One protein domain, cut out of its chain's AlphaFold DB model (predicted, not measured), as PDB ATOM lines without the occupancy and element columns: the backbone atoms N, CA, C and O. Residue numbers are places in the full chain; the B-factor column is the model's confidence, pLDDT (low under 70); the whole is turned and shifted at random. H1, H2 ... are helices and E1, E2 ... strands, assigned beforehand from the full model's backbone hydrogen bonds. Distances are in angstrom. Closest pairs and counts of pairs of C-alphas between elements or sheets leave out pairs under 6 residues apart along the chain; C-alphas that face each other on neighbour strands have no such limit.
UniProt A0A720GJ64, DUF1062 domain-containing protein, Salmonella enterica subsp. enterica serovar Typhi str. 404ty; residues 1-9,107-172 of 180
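Overview. This is residues 1 to 9 and 107 to 172 of the 180 residues of the protein "DUF1062 domain-containing protein" of Salmonella enterica subsp. enterica serovar Typhi str. 404ty (UniProt A0A720GJ64). A strongly twisted three-stranded sheet forms a wall, with H1 crossing over one face and H2 packed on H1 beyond it, off the sheet. Residues 161 to 172, with no named element, fold back past the helices and tie briefly to the edge strand E3. The printed part has 75 residues, along the chain E1, E2, E3, H1, H2; the sheet runs E2, E1, E3, is mixed, and the class is mixed, helices and strands. The whole is compact, with a radius of gyration of the C-alphas of 12.3 A and spans of 35 by 26 by 19 A.

Arrangement. The inner strand E1, residues 2 to 9, is parallel to E3, residues 126 to 132, at 28 degrees, with N 5 and O 129 within hydrogen-bond range at 2.8 A. E1 is antiparallel to E2, residues 110 to 116, at 159 degrees, with N 6 and O 113 within range at 2.8 A. H1, residues 140 to 148, is on the sheet at a height of 8.3 A, over E1, and runs across the strands at 67 degrees to E1 on the local plane. The closest C-alphas of H1 and E2 are those of Gln 147 and Ile 112, 7.6 A apart. H2, residues 152 to 160, touches H1, about perpendicular at 85 degrees; their closest C-alphas, Lys 145 and Ser 152, are 6.9 A apart. H2 is apart from E1, E2 and E3. Residues 126 to 127 of E3 pair with residues 164 to 165, parallel. In H1 and H2 every O i to N i+4 pair is within hydrogen-bond range.

Along the chain. E1 spans 22.9 A from C-alpha 2 at (127.962, 167.291, 196.585), E2 19.4 A and E3 19.2 A. H1 spans 12.0 A, and H2 12.3 A, ending at C-alpha 160 at (130.591, 176.932, 181.896).

Size, cuts and confidence. The C-alphas farthest apart, Gln 107 and Thr 121, are 37.7 A apart. Residues 10 to 106 are not printed, and C-alphas 9 and 107 are 9.7 A apart across the cut. Of the links printed whole, H1 to H2 is tight, and E2 to E3 and E3 to H1 are short. Residues 117 to 124 have pLDDT under 70; the mean of the printed part is 84.8.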
ATOM      1  N   MET A   1     129.023 164.703 192.636       81.38
ATOM      2  CA  MET A   1     129.452 164.772 194.051       81.38
ATOM      3  C   MET A   1     128.953 166.072 194.667       81.38
ATOM      4  O   MET A   1     129.084 167.104 194.022       81.38
ATOM      5  N   LYS A   2     128.372 166.059 195.877       86.25
ATOM      6  CA  LYS A   2     127.962 167.291 196.585       86.25
ATOM      7  C   LYS A   2     128.942 167.614 197.712       86.25
ATOM      8  O   LYS A   2     129.085 166.818 198.642       86.25
ATOM      9  N   VAL A   3     129.552 168.796 197.655       89.19
ATOM     10  CA  VAL A   3     130.456 169.305 198.696       89.19
ATOM     11  C   VAL A   3     129.888 170.567 199.328       89.19
ATOM     12  O   VAL A   3     129.318 171.429 198.659       89.19
ATOM     13  N   THR A   4     130.019 170.673 200.647       91.19
ATOM     14  CA  THR A   4     129.731 171.903 201.385       91.19
ATOM     15  C   THR A   4     131.027 172.459 201.953       91.19
ATOM     16  O   THR A   4     131.680 171.801 202.760       91.19
ATOM     17  N   TRP A   5     131.366 173.684 201.568       93.25
ATOM     18  CA  TRP A   5     132.501 174.429 202.097       93.25
ATOM     19  C   TRP A   5     132.014 175.422 203.138       93.25
ATOM     20  O   TRP A   5     131.266 176.354 202.831       93.25
ATOM     21  N   THR A   6     132.419 175.200 204.384       92.88
ATOM     22  CA  THR A   6     132.160 176.125 205.485       92.88
ATOM     23  C   THR A   6     133.342 177.071 205.598       92.88
ATOM     24  O   THR A   6     134.457 176.635 205.872       92.88
ATOM     25  N   VAL A   7     133.104 178.354 205.351       91.75
ATOM     26  CA  VAL A   7     134.129 179.395 205.321       91.75
ATOM     27  C   VAL A   7     134.030 180.231 206.590       91.75
ATOM     28  O   VAL A   7     132.981 180.811 206.888       91.75
ATOM     29  N   THR A   8     135.139 180.300 207.321       91.12
ATOM     30  CA  THR A   8     135.245 181.031 208.586       91.12
ATOM     31  C   THR A   8     136.344 182.076 208.487       91.12
ATOM     32  O   THR A   8     137.474 181.702 208.168       91.12
ATOM     33  N   PRO A   9     136.055 183.360 208.755       90.75
ATOM     34  CA  PRO A   9     137.089 184.380 208.735       90.75
ATOM     35  C   PRO A   9     138.082 184.175 209.882       90.75
ATOM     36  O   PRO A   9     137.714 183.768 210.986       90.75
ATOM     37  N   GLN A 107     140.928 192.759 203.520       76.75
ATOM     38  CA  GLN A 107     140.567 191.415 203.099       76.75
ATOM     39  C   GLN A 107     140.968 190.485 204.236       76.75
ATOM     40  O   GLN A 107     142.146 190.388 204.560       76.75
ATOM     41  N   LEU A 108     139.982 189.853 204.864       82.25
ATOM     42  CA  LEU A 108     140.253 188.889 205.919       82.25
ATOM     43  C   LEU A 108     140.707 187.574 205.308       82.25
ATOM     44  O   LEU A 108     140.102 187.093 204.343       82.25
ATOM     45  N   ASP A 109     141.714 186.974 205.926       86.31
ATOM     46  CA  ASP A 109     142.006 185.569 205.704       86.31
ATOM     47  C   ASP A 109     140.832 184.714 206.176       86.31
ATOM     48  O   ASP A 109     140.002 185.125 206.992       86.31
ATOM     49  N   PHE A 110     140.730 183.504 205.642       90.50
ATOM     50  CA  PHE A 110     139.655 182.590 205.986       90.50
ATOM     51  C   PHE A 110     140.117 181.142 205.917       90.50
ATOM     52  O   PHE A 110     141.012 180.781 205.157       90.50
ATOM     53  N   ARG A 111     139.466 180.299 206.714       90.88
ATOM     54  CA  ARG A 111     139.632 178.846 206.696       90.88
ATOM     55  C   ARG A 111     138.432 178.207 206.019       90.88
ATOM     56  O   ARG A 111     137.303 178.657 206.212       90.88
ATOM     57  N   ILE A 112     138.689 177.153 205.252       91.94
ATOM     58  CA  ILE A 112     137.662 176.349 204.595       91.94
ATOM     59  C   ILE A 112     137.622 174.987 205.280       91.94
ATOM     60  O   ILE A 112     138.634 174.299 205.356       91.94
ATOM     61  N   GLN A 113     136.448 174.592 205.762       91.25
ATOM     62  CA  GLN A 113     136.180 173.227 206.190       91.25
ATOM     63  C   GLN A 113     135.259 172.560 205.171       91.25
ATOM     64  O   GLN A 113     134.117 172.989 204.972       91.25
ATOM     65  N   GLU A 114     135.754 171.507 204.528       88.88
ATOM     66  CA  GLU A 114     134.991 170.727 203.562       88.88
ATOM     67  C   GLU A 114     134.193 169.614 204.248       88.88
ATOM     68  O   GLU A 114     134.679 168.916 205.136       88.88
ATOM     69  N   ARG A 115     132.940 169.447 203.820       85.88
ATOM     70  CA  ARG A 115     132.103 168.290 204.139       85.88
ATOM     71  C   ARG A 115     131.534 167.710 202.850       85.88
ATOM     72  O   ARG A 115     130.769 168.388 202.158       85.88
ATOM     73  N   CYS A 116     131.888 166.465 202.547       81.06
ATOM     74  CA  CYS A 116     131.335 165.714 201.423       81.06
ATOM     75  C   CYS A 116     130.131 164.888 201.893       81.06
ATOM     76  O   CYS A 116     130.211 164.205 202.910       81.06
ATOM     77  N   LEU A 117     129.006 164.982 201.179       67.25
ATOM     78  CA  LEU A 117     127.753 164.313 201.565       67.25
ATOM     79  C   LEU A 117     127.525 162.976 200.841       67.25
ATOM     80  O   LEU A 117     126.611 162.246 201.202       67.25
ATOM     81  N   THR A 118     128.332 162.647 199.828       62.19
ATOM     82  CA  THR A 118     128.193 161.414 199.035       62.19
ATOM     83  C   THR A 118     129.542 161.015 198.436       62.19
ATOM     84  O   THR A 118     130.067 161.756 197.603       62.19
ATOM     85  N   SER A 119     130.068 159.845 198.804       59.84
ATOM     86  CA  SER A 119     131.256 159.231 198.192       59.84
ATOM     87  C   SER A 119     130.852 157.979 197.422       59.84
ATOM     88  O   SER A 119     131.103 156.873 197.887       59.84
ATOM     89  N   ILE A 120     130.184 158.124 196.274       54.59
ATOM     90  CA  ILE A 120     129.941 156.983 195.382       54.59
ATOM     91  C   ILE A 120     130.064 157.441 193.915       54.59
ATOM     92  O   ILE A 120     129.328 158.319 193.472       54.59
ATOM     93  N   THR A 121     131.038 156.812 193.240       49.66
ATOM     94  CA  THR A 121     131.315 156.664 191.791       49.66
ATOM     95  C   THR A 121     131.706 157.882 190.935       49.66
ATOM     96  O   THR A 121     131.428 159.034 191.251       49.66
ATOM     97  N   ARG A 122     132.438 157.568 189.842       52.16
ATOM     98  CA  ARG A 122     133.040 158.425 188.794       52.16
ATOM     99  C   ARG A 122     132.100 159.527 188.277       52.16
ATOM    100  O   ARG A 122     131.575 159.446 187.172       52.16
ATOM    101  N   GLN A 123     131.896 160.577 189.058       57.19
ATOM    102  CA  GLN A 123     131.145 161.748 188.627       57.19
ATOM    103  C   GLN A 123     132.113 162.859 188.230       57.19
ATOM    104  O   GLN A 123     132.829 163.403 189.066       57.19
ATOM    105  N   TYR A 124     132.071 163.243 186.953       67.75
ATOM    106  CA  TYR A 124     132.808 164.380 186.385       67.75
ATOM    107  C   TYR A 124     132.278 165.751 186.850       67.75
ATOM    108  O   TYR A 124     132.782 166.785 186.416       67.75
ATOM    109  N   GLN A 125     131.251 165.768 187.708       80.88
ATOM    110  CA  GLN A 125     130.564 166.973 188.161       80.88
ATOM    111  C   GLN A 125     130.569 167.101 189.691       80.88
ATOM    112  O   GLN A 125     130.174 166.187 190.431       80.88
ATOM    113  N   ILE A 126     130.964 168.280 190.165       86.31
ATOM    114  CA  ILE A 126     130.936 168.684 191.569       86.31
ATOM    115  C   ILE A 126     129.898 169.789 191.771       86.31
ATOM    116  O   ILE A 126     129.883 170.798 191.076       86.31
ATOM    117  N   CYS A 127     129.012 169.601 192.739       86.31
ATOM    118  CA  CYS A 127     128.065 170.610 193.186       86.31
ATOM    119  C   CYS A 127     128.629 171.262 194.449       86.31
ATOM    120  O   CYS A 127     128.781 170.597 195.478       86.31
ATOM    121  N   VAL A 128     128.967 172.546 194.349       89.50
ATOM    122  CA  VAL A 128     129.597 173.329 195.411       89.50
ATOM    123  C   VAL A 128     128.539 174.149 196.131       89.50
ATOM    124  O   VAL A 128     127.867 174.985 195.531       89.50
ATOM    125  N   ARG A 129     128.432 173.953 197.446       89.25
ATOM    126  CA  ARG A 129     127.635 174.807 198.328       89.25
ATOM    127  C   ARG A 129     128.534 175.517 199.326       89.25
ATOM    128  O   ARG A 129     129.348 174.877 199.984       89.25
ATOM    129  N   ILE A 130     128.343 176.822 199.490       88.81
ATOM    130  CA  ILE A 130     129.155 177.635 200.400       88.81
ATOM    131  C   ILE A 130     128.309 178.105 201.567       88.81
ATOM    132  O   ILE A 130     127.204 178.608 201.387       88.81
ATOM    133  N   ARG A 131     128.849 177.928 202.770       89.44
ATOM    134  CA  ARG A 131     128.267 178.410 204.019       89.44
ATOM    135  C   ARG A 131     129.273 179.315 204.700       89.44
ATOM    136  O   ARG A 131     130.417 178.919 204.886       89.44
ATOM    137  N   LEU A 132     128.851 180.511 205.088       88.06
ATOM    138  CA  LEU A 132     129.680 181.412 205.880       88.06
ATOM    139  C   LEU A 132     129.291 181.290 207.349       88.06
ATOM    140  O   LEU A 132     128.107 181.380 207.669       88.06
ATOM    141  N   THR A 133     130.261 181.150 208.251       86.94
ATOM    142  CA  THR A 133     129.967 181.179 209.697       86.94
ATOM    143  C   THR A 133     129.600 182.578 210.187       86.94
ATOM    144  O   THR A 133     128.853 182.714 211.152       86.94
ATOM    145  N   ARG A 134     130.078 183.623 209.502       83.44
ATOM    146  CA  ARG A 134     129.730 185.033 209.731       83.44
ATOM    147  C   ARG A 134     129.690 185.779 208.402       83.44
ATOM    148  O   ARG A 134     130.339 185.364 207.447       83.44
ATOM    149  N   SER A 135     128.964 186.889 208.335       80.69
ATOM    150  CA  SER A 135     129.001 187.762 207.157       80.69
ATOM    151  C   SER A 135     130.280 188.604 207.171       80.69
ATOM    152  O   SER A 135     130.491 189.382 208.096       80.69
ATOM    153  N   PHE A 136     131.129 188.458 206.153       83.44
ATOM    154  CA  PHE A 136     132.360 189.241 205.995       83.44
ATOM    155  C   PHE A 136     132.708 189.442 204.514       83.44
ATOM    156  O   PHE A 136     132.087 188.847 203.629       83.44
ATOM    157  N   GLN A 137     133.669 190.322 204.221       80.00
ATOM    158  CA  GLN A 137     134.085 190.588 202.842       80.00
ATOM    159  C   GLN A 137     134.963 189.452 202.301       80.00
ATOM    160  O   GLN A 137     136.160 189.400 202.568       80.00
ATOM    161  N   VAL A 138     134.365 188.561 201.508       84.88
ATOM    162  CA  VAL A 138     135.067 187.462 200.838       84.88
ATOM    163  C   VAL A 138     134.547 187.256 199.418       84.88
ATOM    164  O   VAL A 138     133.347 187.327 199.142       84.88
ATOM    165  N   SER A 139     135.483 187.008 198.503       88.12
ATOM    166  CA  SER A 139     135.201 186.675 197.110       88.12
ATOM    167  C   SER A 139     135.016 185.172 196.947       88.12
ATOM    168  O   SER A 139     135.868 184.384 197.366       88.12
ATOM    169  N   LEU A 140     133.946 184.785 196.251       88.62
ATOM    170  CA  LEU A 140     133.724 183.399 195.848       88.62
ATOM    171  C   LEU A 140     134.914 182.840 195.061       88.62
ATOM    172  O   LEU A 140     135.348 181.717 195.293       88.62
ATOM    173  N   LEU A 141     135.462 183.643 194.149       89.31
ATOM    174  CA  LEU A 141     136.590 183.234 193.328       89.31
ATOM    175  C   LEU A 141     137.825 182.931 194.185       89.31
ATOM    176  O   LEU A 141     138.524 181.966 193.902       89.31
ATOM    177  N   SER A 142     138.075 183.714 195.239       89.12
ATOM    178  CA  SER A 142     139.197 183.464 196.153       89.12
ATOM    179  C   SER A 142     139.026 182.137 196.893       89.12
ATOM    180  O   SER A 142     139.973 181.359 196.950       89.12
ATOM    181  N   ILE A 143     137.813 181.845 197.381       90.25
ATOM    182  CA  ILE A 143     137.486 180.559 198.021       90.25
ATOM    183  C   ILE A 143     137.746 179.404 197.045       90.25
ATOM    184  O   ILE A 143     138.429 178.444 197.390       90.25
ATOM    185  N   MET A 144     137.252 179.514 195.806       90.00
ATOM    186  CA  MET A 144     137.406 178.465 194.794       90.00
ATOM    187  C   MET A 144     138.860 178.245 194.373       90.00
ATOM    188  O   MET A 144     139.270 177.101 194.213       90.00
ATOM    189  N   LYS A 145     139.645 179.315 194.202       91.12
ATOM    190  CA  LYS A 145     141.071 179.209 193.865       91.12
ATOM    191  C   LYS A 145     141.847 178.462 194.942       91.12
ATOM    192  O   LYS A 145     142.637 177.594 194.599       91.12
ATOM    193  N   ILE A 146     141.603 178.792 196.211       88.75
ATOM    194  CA  ILE A 146     142.268 178.138 197.342       88.75
ATOM    195  C   ILE A 146     141.848 176.672 197.424       88.75
ATOM    196  O   ILE A 146     142.702 175.808 197.536       88.75
ATOM    197  N   GLN A 147     140.554 176.370 197.329       89.81
ATOM    198  CA  GLN A 147     140.088 175.001 197.545       89.81
ATOM    199  C   GLN A 147     140.391 174.059 196.375       89.81
ATOM    200  O   GLN A 147     140.668 172.884 196.588       89.81
ATOM    201  N   LEU A 148     140.318 174.554 195.136       87.62
ATOM    202  CA  LEU A 148     140.511 173.733 193.937       87.62
ATOM    203  C   LEU A 148     141.944 173.785 193.397       87.62
ATOM    204  O   LEU A 148     142.271 172.986 192.526       87.62
ATOM    205  N   MET A 149     142.773 174.727 193.860       89.38
ATOM    206  CA  MET A 149     144.120 174.987 193.327       89.38
ATOM    207  C   MET A 149     144.126 175.234 191.807       89.38
ATOM    208  O   MET A 149     145.040 174.838 191.089       89.38
ATOM    209  N   LEU A 150     143.077 175.890 191.301       91.38
ATOM    210  CA  LEU A 150     142.873 176.165 189.875       91.38
ATOM    211  C   LEU A 150     143.010 177.652 189.545       91.38
ATOM    212  O   LEU A 150     142.753 178.534 190.373       91.38
ATOM    213  N   SER A 151     143.346 177.940 188.284       92.38
ATOM    214  CA  SER A 151     143.336 179.305 187.763       92.38
ATOM    215  C   SER A 151     141.906 179.859 187.680       92.38
ATOM    216  O   SER A 151     140.915 179.126 187.616       92.38
ATOM    217  N   SER A 152     141.766 181.186 187.640       90.81
ATOM    218  CA  SER A 152     140.450 181.810 187.461       90.81
ATOM    219  C   SER A 152     139.808 181.477 186.113       90.81
ATOM    220  O   SER A 152     138.582 181.440 186.033       90.81
ATOM    221  N   ALA A 153     140.614 181.243 185.074       92.19
ATOM    222  CA  ALA A 153     140.133 180.820 183.764       92.19
ATOM    223  C   ALA A 153     139.606 179.380 183.818       92.19
ATOM    224  O   ALA A 153     138.504 179.113 183.346       92.19
ATOM    225  N   ASP A 154     140.332 178.479 184.485       91.44
ATOM    226  CA  ASP A 154     139.915 177.085 184.649       91.44
ATOM    227  C   ASP A 154     138.639 176.954 185.468       91.44
ATOM    228  O   ASP A 154     137.744 176.205 185.090       91.44
ATOM    229  N   ILE A 155     138.522 177.711 186.561       91.56
ATOM    230  CA  ILE A 155     137.308 177.727 187.381       91.56
ATOM    231  C   ILE A 155     136.100 178.157 186.543       91.56
ATOM    232  O   ILE A 155     135.056 177.513 186.616       91.56
ATOM    233  N   ARG A 156     136.235 179.209 185.723       91.19
ATOM    234  CA  ARG A 156     135.160 179.658 184.822       91.19
ATOM    235  C   ARG A 156     134.822 178.590 183.791       91.19
ATOM    236  O   ARG A 156     133.677 178.167 183.742       91.19
ATOM    237  N   ARG A 157     135.827 178.064 183.086       92.69
ATOM    238  CA  ARG A 157     135.664 176.998 182.088       92.69
ATOM    239  C   ARG A 157     134.923 175.784 182.651       92.69
ATOM    240  O   ARG A 157     134.083 175.221 181.961       92.69
ATOM    241  N   ARG A 158     135.211 175.384 183.895       90.62
ATOM    242  CA  ARG A 158     134.547 174.251 184.561       90.62
ATOM    243  C   ARG A 158     133.122 174.561 185.025       90.62
ATOM    244  O   ARG A 158     132.308 173.647 185.094       90.62
ATOM    245  N   ILE A 159     132.808 175.816 185.346       91.31
ATOM    246  CA  ILE A 159     131.421 176.241 185.588       91.31
ATOM    247  C   ILE A 159     130.645 176.237 184.268       91.31
ATOM    248  O   ILE A 159     129.556 175.675 184.205       91.31
ATOM    249  N   ASP A 160     131.230 176.802 183.210       90.81
ATOM    250  CA  ASP A 160     130.591 176.932 181.896       90.81
ATOM    251  C   ASP A 160     130.359 175.560 181.236       90.81
ATOM    252  O   ASP A 160     129.329 175.345 180.604       90.81
ATOM    253  N   SER A 161     131.263 174.593 181.445       90.44
ATOM    254  CA  SER A 161     131.102 173.206 180.982       90.44
ATOM    255  C   SER A 161     130.205 172.334 181.875       90.44
ATOM    256  O   SER A 161     130.062 171.138 181.622       90.44
ATOM    257  N   GLY A 162     129.631 172.892 182.948       87.88
ATOM    258  CA  GLY A 162     128.768 172.166 183.885       87.88
ATOM    259  C   GLY A 162     129.496 171.174 184.802       87.88
ATOM    260  O   GLY A 162     128.852 170.436 185.547       87.88
ATOM    261  N   GLN A 163     130.833 171.152 184.792       88.44
ATOM    262  CA  GLN A 163     131.639 170.345 185.716       88.44
ATOM    263  C   GLN A 163     131.560 170.862 187.158       88.44
ATOM    264  O   GLN A 163     131.660 170.075 188.095       88.44
ATOM    265  N   ILE A 164     131.365 172.167 187.357       90.12
ATOM    266  CA  ILE A 164     131.099 172.777 188.662       90.12
ATOM    267  C   ILE A 164     129.699 173.391 188.642       90.12
ATOM    268  O   ILE A 164     129.418 174.297 187.865       90.12
ATOM    269  N   THR A 165     128.835 172.935 189.541       88.62
ATOM    270  CA  THR A 165     127.453 173.411 189.701       88.62
ATOM    271  C   THR A 165     127.231 173.986 191.105       88.62
ATOM    272  O   THR A 165     128.089 173.862 191.979       88.62
ATOM    273  N   GLY A 166     126.095 174.652 191.346       85.19
ATOM    274  CA  GLY A 166     125.781 175.300 192.637       85.19
ATOM    275  C   GLY A 166     126.387 176.700 192.822       85.19
ATOM    276  O   GLY A 166     126.043 177.413 193.762       85.19
ATOM    277  N   VAL A 167     127.233 177.129 191.884       86.50
ATOM    278  CA  VAL A 167     127.805 178.474 191.784       86.50
ATOM    279  C   VAL A 167     127.741 178.949 190.334       86.50
ATOM    280  O   VAL A 167     127.795 178.138 189.415       86.50
ATOM    281  N   THR A 168     127.630 180.259 190.107       84.62
ATOM    282  CA  THR A 168     127.554 180.832 188.750       84.62
ATOM    283  C   THR A 168     128.729 181.760 188.454       84.62
ATOM    284  O   THR A 168     129.300 182.378 189.359       84.62
ATOM    285  N   ALA A 169     129.048 181.951 187.171       81.81
ATOM    286  CA  ALA A 169     130.082 182.896 186.740       81.81
ATOM    287  C   ALA A 169     129.811 184.343 187.211       81.81
ATOM    288  O   ALA A 169     130.749 185.106 187.463       81.81
ATOM    289  N   LYS A 170     128.534 184.714 187.393       83.06
ATOM    290  CA  LYS A 170     128.116 185.999 187.977       83.06
ATOM    291  C   LYS A 170     128.508 186.102 189.454       83.06
ATOM    292  O   LYS A 170     129.015 187.141 189.872       83.06
ATOM    293  N   MET A 171     128.342 185.027 190.227       82.50
ATOM    294  CA  MET A 171     128.716 184.994 191.647       82.50
ATOM    295  C   MET A 171     130.227 185.161 191.854       82.50
ATOM    296  O   MET A 171     130.630 185.776 192.839       82.50
ATOM    297  N   LEU A 172     131.064 184.718 190.904       82.00
ATOM    298  CA  LEU A 172     132.522 184.917 190.961       82.00
ATOM    299  C   LEU A 172     132.951 186.388 190.938       82.00
ATOM    300  O   LEU A 172     134.067 186.701 191.344       82.00
TER     301      LEU A 172